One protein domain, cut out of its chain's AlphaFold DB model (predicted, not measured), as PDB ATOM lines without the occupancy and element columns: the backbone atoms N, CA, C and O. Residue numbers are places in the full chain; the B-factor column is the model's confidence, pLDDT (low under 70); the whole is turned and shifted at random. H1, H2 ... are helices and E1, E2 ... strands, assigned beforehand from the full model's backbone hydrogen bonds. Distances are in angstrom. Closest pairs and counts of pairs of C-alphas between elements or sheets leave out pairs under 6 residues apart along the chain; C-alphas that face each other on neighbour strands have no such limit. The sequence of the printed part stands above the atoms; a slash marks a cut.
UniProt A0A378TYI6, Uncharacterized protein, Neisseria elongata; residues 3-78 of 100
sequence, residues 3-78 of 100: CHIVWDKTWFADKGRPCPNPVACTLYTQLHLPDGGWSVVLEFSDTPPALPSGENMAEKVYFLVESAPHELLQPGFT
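What this domain is: This is residues 3 to 78 of the 100 residues of an uncharacterized protein of Neisseria elongata (UniProt A0A378TYI6). Two small antiparallel sheets meet at an angle like a loose V, the pair E1 and E4 making one arm and the sheet E2, E3, E5, with its long hairpin E2 and E3, the other; E4 runs on into E5 at the bend. The short helix H1 lies beyond the end of E1, far from the hairpin, and the tail of residues 64 to 78 has no named element. The 76 printed residues hold E1, H1, E2, E3, E4 and E5 in that order; the class is mostly strand, though under half of the residues are in named elements. The whole is only just compact, close to loose, with a radius of gyration of the C-alphas of 13.5 A, and spans 36 by 28 by 22 A.

Where its parts are: Find C-alpha 3 at (-41.736, 17.044, 26.816), where E1, residues 3 to 7, begins and runs 12.6 A. H1, residues 9 to 14, spans 8.6 A. E2, residues 26 to 33, starts at (-36.555, 22.039, 16.746) and runs 22.3 A; E3, residues 36 to 43, returns over 22.9 A. E4, residues 55 to 58, and E5, residues 60 to 63, each span 10.2 A, and E5 ends at (-33.112, 10.415, 20.336).

How they stand to each other: Look at inner strand E3: E2 is its antiparallel partner in a hairpin, with N 29 and O 40 3.0 A apart, and E5 is antiparallel to it, with N 41 and O 62 at 2.8 A. E4 runs on into E5 at 72 degrees across one residue. E1 is antiparallel to E4, with N 5 and O 56 at 2.8 A. Between the sheets, the closest C-alphas of E3 and E4, those of Glu 43 and Ala 58, are 5.4 A apart. H1 is not on the three-stranded sheet and is apart from E4; in H1 every O i to N i+4 pair is within hydrogen-bond range.

The domain as a whole: The C-alphas of Gly 16 and Ser 67, the two farthest apart, are 38.3 A apart. The printed part has no cut. The links H1 to E2 and E3 to E4 are long, 11 residues each. Mean pLDDT of the printed part is 87.5; look for values under 70 at residues 22 to 24.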
ATOM      1  N   CYS A   3     -42.677  16.628  25.780       94.69
ATOM      2  CA  CYS A   3     -41.736  17.044  26.816       94.69
ATOM      3  C   CYS A   3     -42.021  18.457  27.320       94.69
ATOM      4  O   CYS A   3     -42.022  19.417  26.552       94.69
ATOM      5  N   HIS A   4     -42.215  18.578  28.630       94.94
ATOM      6  CA  HIS A   4     -42.306  19.859  29.318       94.94
ATOM      7  C   HIS A   4     -40.910  20.327  29.715       94.94
ATOM      8  O   HIS A   4     -40.130  19.562  30.284       94.94
ATOM      9  N   ILE A   5     -40.602  21.580  29.409       94.81
ATOM     10  CA  ILE A   5     -39.308  22.198  29.670       94.81
ATOM     11  C   ILE A   5     -39.521  23.380  30.601       94.81
ATOM     12  O   ILE A   5     -40.309  24.274  30.298       94.81
ATOM     13  N   VAL A   6     -38.769  23.405  31.694       95.19
ATOM     14  CA  VAL A   6     -38.690  24.532  32.623       95.19
ATOM     15  C   VAL A   6     -37.289  25.126  32.527       95.19
ATOM     16  O   VAL A   6     -36.313  24.477  32.898       95.19
ATOM     17  N   TRP A   7     -37.173  26.346  32.011       94.44
ATOM     18  CA  TRP A   7     -35.889  27.021  31.821       94.44
ATOM     19  C   TRP A   7     -35.349  27.616  33.121       94.44
ATOM     20  O   TRP A   7     -36.098  28.141  33.950       94.44
ATOM     21  N   ASP A   8     -34.025  27.607  33.270       93.25
ATOM     22  CA  ASP A   8     -33.348  28.330  34.342       93.25
ATOM     23  C   ASP A   8     -33.343  29.833  34.039       93.25
ATOM     24  O   ASP A   8     -32.497  30.364  33.317       93.25
ATOM     25  N   LYS A   9     -34.304  30.541  34.631       89.19
ATOM     26  CA  LYS A   9     -34.466  31.989  34.465       89.19
ATOM     27  C   LYS A   9     -33.224  32.777  34.877       89.19
ATOM     28  O   LYS A   9     -32.965  33.816  34.276       89.19
ATOM     29  N   THR A  10     -32.477  32.305  35.877       89.25
ATOM     30  CA  THR A  10     -31.276  32.998  36.361       89.25
ATOM     31  C   THR A  10     -30.160  32.914  35.332       89.25
ATOM     32  O   THR A  10     -29.598  33.943  34.970       89.25
ATOM     33  N   TRP A  11     -29.957  31.737  34.733       88.44
ATOM     34  CA  TRP A  11     -28.978  31.553  33.664       88.44
ATOM     35  C   TRP A  11     -29.220  32.501  32.482       88.44
ATOM     36  O   TRP A  11     -28.288  33.131  31.981       88.44
ATOM     37  N   PHE A  12     -30.475  32.641  32.041       86.62
ATOM     38  CA  PHE A  12     -30.817  33.546  30.939       86.62
ATOM     39  C   PHE A  12     -30.690  35.024  31.343       86.62
ATOM     40  O   PHE A  12     -30.113  35.814  30.586       86.62
ATOM     41  N   ALA A  13     -31.153  35.390  32.542       87.12
ATOM     42  CA  ALA A  13     -31.049  36.750  33.067       87.12
ATOM     43  C   ALA A  13     -29.590  37.215  33.196       87.12
ATOM     44  O   ALA A  13     -29.263  38.312  32.742       87.12
ATOM     45  N   ASP A  14     -28.698  36.361  33.704       87.56
ATOM     46  CA  ASP A  14     -27.261  36.640  33.844       87.56
ATOM     47  C   ASP A  14     -26.573  36.873  32.493       87.56
ATOM     48  O   ASP A  14     -25.569  37.581  32.393       87.56
ATOM     49  N   LYS A  15     -27.122  36.301  31.417       85.25
ATOM     50  CA  LYS A  15     -26.666  36.524  30.038       85.25
ATOM     51  C   LYS A  15     -27.340  37.723  29.368       85.25
ATOM     52  O   LYS A  15     -27.048  37.985  28.200       85.25
ATOM     53  N   GLY A  16     -28.238  38.428  30.059       82.62
ATOM     54  CA  GLY A  16     -29.033  39.526  29.508       82.62
ATOM     55  C   GLY A  16     -29.987  39.076  28.399       82.62
ATOM     56  O   GLY A  16     -30.244  39.835  27.466       82.62
ATOM     57  N   ARG A  17     -30.462  37.823  28.443       81.69
ATOM     58  CA  ARG A  17     -31.321  37.218  27.415       81.69
ATOM     59  C   ARG A  17     -32.659  36.778  28.017       81.69
ATOM     60  O   ARG A  17     -32.694  36.358  29.170       81.69
ATOM     61  N   PRO A  18     -33.768  36.843  27.263       77.88
ATOM     62  CA  PRO A  18     -35.003  36.193  27.679       77.88
ATOM     63  C   PRO A  18     -34.853  34.667  27.620       77.88
ATOM     64  O   PRO A  18     -34.005  34.145  26.890       77.88
ATOM     65  N   CYS A  19     -35.707  33.951  28.360       77.69
ATOM     66  CA  CYS A  19     -35.850  32.508  28.169       77.69
ATOM     67  C   CYS A  19     -36.235  32.205  26.708       77.69
ATOM     68  O   CYS A  19     -36.919  33.025  26.079       77.69
ATOM     69  N   PRO A  20     -35.823  31.050  26.163       76.81
ATOM     70  CA  PRO A  20     -36.128  30.682  24.794       76.81
ATOM     71  C   PRO A  20     -37.637  30.657  24.582       76.81
ATOM     72  O   PRO A  20     -38.369  30.029  25.340       76.81
ATOM     73  N   ASN A  21     -38.090  31.320  23.524       70.12
ATOM     74  CA  ASN A  21     -39.369  31.015  22.910       70.12
ATOM     75  C   ASN A  21     -39.034  30.338  21.576       70.12
ATOM     76  O   ASN A  21     -38.522  31.023  20.683       70.12
ATOM     77  N   PRO A  22     -39.181  29.008  21.458       63.50
ATOM     78  CA  PRO A  22     -38.815  28.275  20.263       63.50
ATOM     79  C   PRO A  22     -39.796  28.627  19.141       63.50
ATOM     80  O   PRO A  22     -40.787  27.952  18.915       63.50
ATOM     81  N   VAL A  23     -39.498  29.716  18.433       56.22
ATOM     82  CA  VAL A  23     -40.017  29.984  17.081       56.22
ATOM     83  C   VAL A  23     -39.300  29.075  16.065       56.22
ATOM     84  O   VAL A  23     -39.770  28.873  14.954       56.22
ATOM     85  N   ALA A  24     -38.153  28.501  16.454       57.56
ATOM     86  CA  ALA A  24     -37.485  27.432  15.725       57.56
ATOM     87  C   ALA A  24     -38.130  26.087  16.091       57.56
ATOM     88  O   ALA A  24     -38.107  25.693  17.256       57.56
ATOM     89  N   CYS A  25     -38.663  25.381  15.092       77.50
ATOM     90  CA  CYS A  25     -39.442  24.146  15.240       77.50
ATOM     91  C   CYS A  25     -38.690  22.990  15.933       77.50
ATOM     92  O   CYS A  25     -39.292  21.962  16.240       77.50
ATOM     93  N   THR A  26     -37.376  23.110  16.172       89.06
ATOM     94  CA  THR A  26     -36.555  22.039  16.746       89.06
ATOM     95  C   THR A  26     -35.426  22.582  17.622       89.06
ATOM     96  O   THR A  26     -34.680  23.473  17.216       89.06
ATOM     97  N   LEU A  27     -35.269  22.003  18.812       91.56
ATOM     98  CA  LEU A  27     -34.126  22.197  19.700       91.56
ATOM     99  C   LEU A  27     -33.367  20.883  19.892       91.56
ATOM    100  O   LEU A  27     -33.940  19.797  19.826       91.56
ATOM    101  N   TYR A  28     -32.076  21.003  20.185       92.50
ATOM    102  CA  TYR A  28     -31.192  19.875  20.456       92.50
ATOM    103  C   TYR A  28     -30.561  20.036  21.835       92.50
ATOM    104  O   TYR A  28     -30.153  21.134  22.211       92.50
ATOM    105  N   THR A  29     -30.458  18.934  22.567       94.69
ATOM    106  CA  THR A  29     -29.767  18.850  23.857       94.69
ATOM    107  C   THR A  29     -29.003  17.531  23.958       94.69
ATOM    108  O   THR A  29     -29.161  16.638  23.123       94.69
ATOM    109  N   GLN A  30     -28.156  17.405  24.975       93.19
ATOM    110  CA  GLN A  30     -27.415  16.188  25.285       93.19
ATOM    111  C   GLN A  30     -27.892  15.602  26.612       93.19
ATOM    112  O   GLN A  30     -27.818  16.257  27.651       93.19
ATOM    113  N   LEU A  31     -28.346  14.351  26.572       92.44
ATOM    114  CA  LEU A  31     -28.585  13.526  27.747       92.44
ATOM    115  C   LEU A  31     -27.280  12.824  28.121       92.44
ATOM    116  O   LEU A  31     -26.784  12.002  27.354       92.44
ATOM    117  N   HIS A  32     -26.744  13.125  29.298       88.38
ATOM    118  CA  HIS A  32     -25.559  12.449  29.821       88.38
ATOM    119  C   HIS A  32     -25.977  11.303  30.740       88.38
ATOM    120  O   HIS A  32     -26.645  11.519  31.751       88.38
ATOM    121  N   LEU A  33     -25.570  10.092  30.383       87.06
ATOM    122  CA  LEU A  33     -25.726   8.870  31.159       87.06
ATOM    123  C   LEU A  33     -24.339   8.352  31.581       87.06
ATOM    124  O   LEU A  33     -23.326   8.763  31.010       87.06
ATOM    125  N   PRO A  34     -24.252   7.451  32.577       85.38
ATOM    126  CA  PRO A  34     -22.968   6.898  33.018       85.38
ATOM    127  C   PRO A  34     -22.161   6.202  31.912       85.38
ATOM    128  O   PRO A  34     -20.939   6.123  32.002       85.38
ATOM    129  N   ASP A  35     -22.838   5.690  30.886       82.69
ATOM    130  CA  ASP A  35     -22.282   4.950  29.752       82.69
ATOM    131  C   ASP A  35     -22.013   5.817  28.510       82.69
ATOM    132  O   ASP A  35     -21.408   5.337  27.550       82.69
ATOM    133  N   GLY A  36     -22.403   7.098  28.517       85.00
ATOM    134  CA  GLY A  36     -22.152   8.009  27.403       85.00
ATOM    135  C   GLY A  36     -23.117   9.190  27.310       85.00
ATOM    136  O   GLY A  36     -23.939   9.441  28.186       85.00
ATOM    137  N   GLY A  37     -22.994   9.952  26.223       90.00
ATOM    138  CA  GLY A  37     -23.871  11.080  25.912       90.00
ATOM    139  C   GLY A  37     -24.743  10.788  24.696       90.00
ATOM    140  O   GLY A  37     -24.238  10.348  23.665       90.00
ATOM    141  N   TRP A  38     -26.035  11.085  24.796       93.81
ATOM    142  CA  TRP A  38     -27.010  10.888  23.727       93.81
ATOM    143  C   TRP A  38     -27.617  12.217  23.291       93.81
ATOM    144  O   TRP A  38     -28.068  13.010  24.118       93.81
ATOM    145  N   SER A  39     -27.665  12.458  21.983       94.56
ATOM    146  CA  SER A  39     -28.341  13.634  21.431       94.56
ATOM    147  C   SER A  39     -29.853  13.432  21.449       94.56
ATOM    148  O   SER A  39     -30.368  12.489  20.842       94.56
ATOM    149  N   VAL A  40     -30.555  14.344  22.111       95.56
ATOM    150  CA  VAL A  40     -32.016  14.381  22.201       95.56
ATOM    151  C   VAL A  40     -32.533  15.548  21.373       95.56
ATOM    152  O   VAL A  40     -32.006  16.661  21.440       95.56
ATOM    153  N   VAL A  41     -33.578  15.282  20.602       95.19
ATOM    154  CA  VAL A  41     -34.280  16.247  19.762       95.19
ATOM    155  C   VAL A  41     -35.615  16.583  20.413       95.19
ATOM    156  O   VAL A  41     -36.329  15.687  20.866       95.19
ATOM    157  N   LEU A  42     -35.947  17.873  20.460       94.19
ATOM    158  CA  LEU A  42     -37.227  18.389  20.932       94.19
ATOM    159  C   LEU A  42     -37.888  19.177  19.801       94.19
ATOM    160  O   LEU A  42     -37.377  20.223  19.406       94.19
ATOM    161  N   GLU A  43     -39.007  18.680  19.284       92.56
ATOM    162  CA  GLU A  43     -39.795  19.355  18.246       92.56
ATOM    163  C   GLU A  43     -40.969  20.110  18.863       92.56
ATOM    164  O   GLU A  43     -41.669  19.584  19.730       92.56
ATOM    165  N   PHE A  44     -41.203  21.325  18.382       90.31
ATOM    166  CA  PHE A  44     -42.289  22.202  18.811       90.31
ATOM    167  C   PHE A  44     -43.274  22.396  17.663       90.31
ATOM    168  O   PHE A  44     -42.869  22.404  16.500       90.31
ATOM    169  N   SER A  45     -44.551  22.591  17.989       82.44
ATOM    170  CA  SER A  45     -45.517  23.058  16.999       82.44
ATOM    171  C   SER A  45     -45.267  24.506  16.617       82.44
ATOM    172  O   SER A  45     -44.755  25.302  17.403       82.44
ATOM    173  N   ASP A  46     -45.759  24.866  15.435       74.06
ATOM    174  CA  ASP A  46     -45.839  26.256  14.982       74.06
ATOM    175  C   ASP A  46     -46.761  27.107  15.876       74.06
ATOM    176  O   ASP A  46     -46.712  28.336  15.859       74.06
ATOM    177  N   THR A  47     -47.634  26.462  16.658       74.00
ATOM    178  CA  THR A  47     -48.568  27.102  17.591       74.00
ATOM    179  C   THR A  47     -48.463  26.444  18.973       74.00
ATOM    180  O   THR A  47     -49.344  25.671  19.358       74.00
ATOM    181  N   PRO A  48     -47.378  26.702  19.728       72.56
ATOM    182  CA  PRO A  48     -47.181  26.070  21.024       72.56
ATOM    183  C   PRO A  48     -48.259  26.521  22.024       72.56
ATOM    184  O   PRO A  48     -48.765  27.647  21.931       72.56
ATOM    185  N   PRO A  49     -48.620  25.675  23.007       74.25
ATOM    186  CA  PRO A  49     -49.589  26.045  24.029       74.25
ATOM    187  C   PRO A  49     -49.101  27.256  24.833       74.25
ATOM    188  O   PRO A  49     -47.906  27.414  25.093       74.25
ATOM    189  N   ALA A  50     -50.045  28.093  25.270       77.81
ATOM    190  CA  ALA A  50     -49.741  29.197  26.170       77.81
ATOM    191  C   ALA A  50     -49.288  28.642  27.528       77.81
ATOM    192  O   ALA A  50     -50.062  28.000  28.238       77.81
ATOM    193  N   LEU A  51     -48.029  28.896  27.881       82.12
ATOM    194  CA  LEU A  51     -47.414  28.456  29.130       82.12
ATOM    195  C   LEU A  51     -46.879  29.647  29.935       82.12
ATOM    196  O   LEU A  51     -46.673  30.729  29.373       82.12
ATOM    197  N   PRO A  52     -46.652  29.473  31.252       83.69
ATOM    198  CA  PRO A  52     -45.983  30.481  32.060       83.69
ATOM    199  C   PRO A  52     -44.633  30.895  31.460       83.69
ATOM    200  O   PRO A  52     -43.926  30.103  30.842       83.69
ATOM    201  N   SER A  53     -44.248  32.157  31.673       82.56
ATOM    202  CA  SER A  53     -42.950  32.655  31.208       82.56
ATOM    203  C   SER A  53     -41.807  31.800  31.768       82.56
ATOM    204  O   SER A  53     -41.709  31.617  32.986       82.56
ATOM    205  N   GLY A  54     -40.931  31.321  30.879       88.00
ATOM    206  CA  GLY A  54     -39.826  30.418  31.211       88.00
ATOM    207  C   GLY A  54     -40.167  28.933  31.089       88.00
ATOM    208  O   GLY A  54     -39.361  28.111  31.510       88.00
ATOM    209  N   GLU A  55     -41.312  28.584  30.508       91.62
ATOM    210  CA  GLU A  55     -41.701  27.200  30.253       91.62
ATOM    211  C   GLU A  55     -42.093  26.979  28.792       91.62
ATOM    212  O   GLU A  55     -42.655  27.863  28.142       91.62
ATOM    213  N   ASN A  56     -41.835  25.773  28.285       91.62
ATOM    214  CA  ASN A  56     -42.227  25.354  26.943       91.62
ATOM    215  C   ASN A  56     -42.705  23.902  26.915       91.62
ATOM    216  O   ASN A  56     -42.310  23.086  27.745       91.62
ATOM    217  N   MET A  57     -43.532  23.579  25.920       92.06
ATOM    218  CA  MET A  57     -43.968  22.215  25.634       92.06
ATOM    219  C   MET A  57     -43.489  21.808  24.247       92.06
ATOM    220  O   MET A  57     -43.922  22.391  23.256       92.06
ATOM    221  N   ALA A  58     -42.619  20.806  24.184       92.56
ATOM    222  CA  ALA A  58     -42.272  20.129  22.948       92.56
ATOM    223  C   ALA A  58     -43.321  19.052  22.640       92.56
ATOM    224  O   ALA A  58     -43.678  18.245  23.505       92.56
ATOM    225  N   GLU A  59     -43.792  19.017  21.397       91.31
ATOM    226  CA  GLU A  59     -44.730  18.006  20.911       91.31
ATOM    227  C   GLU A  59     -44.083  16.633  20.794       91.31
ATOM    228  O   GLU A  59     -44.725  15.613  21.061       91.31
ATOM    229  N   LYS A  60     -42.804  16.610  20.411       92.44
ATOM    230  CA  LYS A  60     -42.027  15.379  20.322       92.44
ATOM    231  C   LYS A  60     -40.699  15.517  21.036       92.44
ATOM    232  O   LYS A  60     -40.003  16.515  20.894       92.44
ATOM    233  N   VAL A  61     -40.340  14.461  21.750       95.19
ATOM    234  CA  VAL A  61     -38.993  14.208  22.253       95.19
ATOM    235  C   VAL A  61     -38.547  12.826  21.793       95.19
ATOM    236  O   VAL A  61     -39.310  11.861  21.913       95.19
ATOM    237  N   TYR A  62     -37.348  12.739  21.225       95.06
ATOM    238  CA  TYR A  62     -36.759  11.495  20.726       95.06
ATOM    239  C   TYR A  62     -35.231  11.592  20.655       95.06
ATOM    240  O   TYR A  62     -34.665  12.686  20.655       95.06
ATOM    241  N   PHE A  63     -34.549  10.449  20.594       95.31
ATOM    242  CA  PHE A  63     -33.112  10.415  20.336       95.31
ATOM    243  C   PHE A  63     -32.813  10.486  18.842       95.31
ATOM    244  O   PHE A  63     -33.520   9.893  18.033       95.31
ATOM    245  N   LEU A  64     -31.721  11.160  18.478       90.00
ATOM    246  CA  LEU A  64     -31.321  11.322  17.076       90.00
ATOM    247  C   LEU A  64     -30.849  10.012  16.415       90.00
ATOM    248  O   LEU A  64     -30.890   9.898  15.194       90.00
ATOM    249  N   VAL A  65     -30.371   9.041  17.201       90.62
ATOM    250  CA  VAL A  65     -29.777   7.789  16.703       90.62
ATOM    251  C   VAL A  65     -30.587   6.571  17.138       90.62
ATOM    252  O   VAL A  65     -31.104   6.521  18.253       90.62
ATOM    253  N   GLU A  66     -30.669   5.565  16.268       87.81
ATOM    254  CA  GLU A  66     -31.477   4.362  16.509       87.81
ATOM    255  C   GLU A  66     -30.983   3.533  17.697       87.81
ATOM    256  O   GLU A  66     -31.796   2.984  18.430       87.81
ATOM    257  N   SER A  67     -29.670   3.487  17.936       89.62
ATOM    258  CA  SER A  67     -29.061   2.709  19.024       89.62
ATOM    259  C   SER A  67     -29.167   3.358  20.409       89.62
ATOM    260  O   SER A  67     -28.550   2.868  21.351       89.62
ATOM    261  N   ALA A  68     -29.847   4.499  20.522       91.69
ATOM    262  CA  ALA A  68     -30.028   5.184  21.794       91.69
ATOM    263  C   ALA A  68     -31.004   4.421  22.714       91.69
ATOM    264  O   ALA A  68     -31.835   3.653  22.224       91.69
ATOM    265  N   PRO A  69     -30.951   4.648  24.037       91.62
ATOM    266  CA  PRO A  69     -31.819   3.977  25.007       91.62
ATOM    267  C   PRO A  69     -33.235   4.579  25.012       91.62
ATOM    268  O   PRO A  69     -33.637   5.276  25.949       91.62
ATOM    269  N   HIS A  70     -33.996   4.367  23.932       91.94
ATOM    270  CA  HIS A  70     -35.334   4.947  23.715       91.94
ATOM    271  C   HIS A  70     -36.321   4.652  24.848       91.94
ATOM    272  O   HIS A  70     -37.211   5.462  25.103       91.94
ATOM    273  N   GLU A  71     -36.147   3.543  25.564       91.62
ATOM    274  CA  GLU A  71     -36.928   3.165  26.742       91.62
ATOM    275  C   GLU A  71     -36.851   4.185  27.889       91.62
ATOM    276  O   GLU A  71     -37.758   4.244  28.721       91.62
ATOM    277  N   LEU A  72     -35.808   5.023  27.930       92.25
ATOM    278  CA  LEU A  72     -35.694   6.097  28.915       92.25
ATOM    279  C   LEU A  72     -36.669   7.237  28.650       92.25
ATOM    280  O   LEU A  72     -37.122   7.864  29.601       92.25
ATOM    281  N   LEU A  73     -37.037   7.505  27.394       93.56
ATOM    282  CA  LEU A  73     -37.984   8.569  27.045       93.56
ATOM    283  C   LEU A  73     -39.432   8.123  27.285       93.56
ATOM    284  O   LEU A  73     -40.282   8.179  26.398       93.56
ATOM    285  N   GLN A  74     -39.714   7.703  28.512       94.25
ATOM    286  CA  GLN A  74     -41.027   7.320  29.011       94.25
ATOM    287  C   GLN A  74     -41.599   8.404  29.942       94.25
ATOM    288  O   GLN A  74     -40.833   9.151  30.556       94.25
ATOM    289  N   PRO A  75     -42.934   8.522  30.065       95.44
ATOM    290  CA  PRO A  75     -43.559   9.525  30.923       95.44
ATOM    291  C   PRO A  75     -43.014   9.505  32.356       95.44
ATOM    292  O   PRO A  75     -42.889   8.448  32.969       95.44
ATOM    293  N   GLY A  76     -42.705  10.683  32.894       95.19
ATOM    294  CA  GLY A  76     -42.100  10.860  34.214       95.19
ATOM    295  C   GLY A  76     -40.569  10.856  34.213       95.19
ATOM    296  O   GLY A  76     -39.974  11.278  35.204       95.19
ATOM    297  N   PHE A  77     -39.913  10.449  33.121       95.88
ATOM    298  CA  PHE A  77     -38.464  10.589  33.005       95.88
ATOM    299  C   PHE A  77     -38.065  12.066  32.982       95.88
ATOM    300  O   PHE A  77     -38.682  12.879  32.289       95.88
ATOM    301  N   THR A  78     -37.021  12.407  33.734       96.12
ATOM    302  CA  THR A  78     -36.498  13.773  33.823       96.12
ATOM    303  C   THR A  78     -35.035  13.807  33.432       96.12
ATOM    304  O   THR A  78     -34.276  12.888  33.735       96.12
TER     305      THR A  78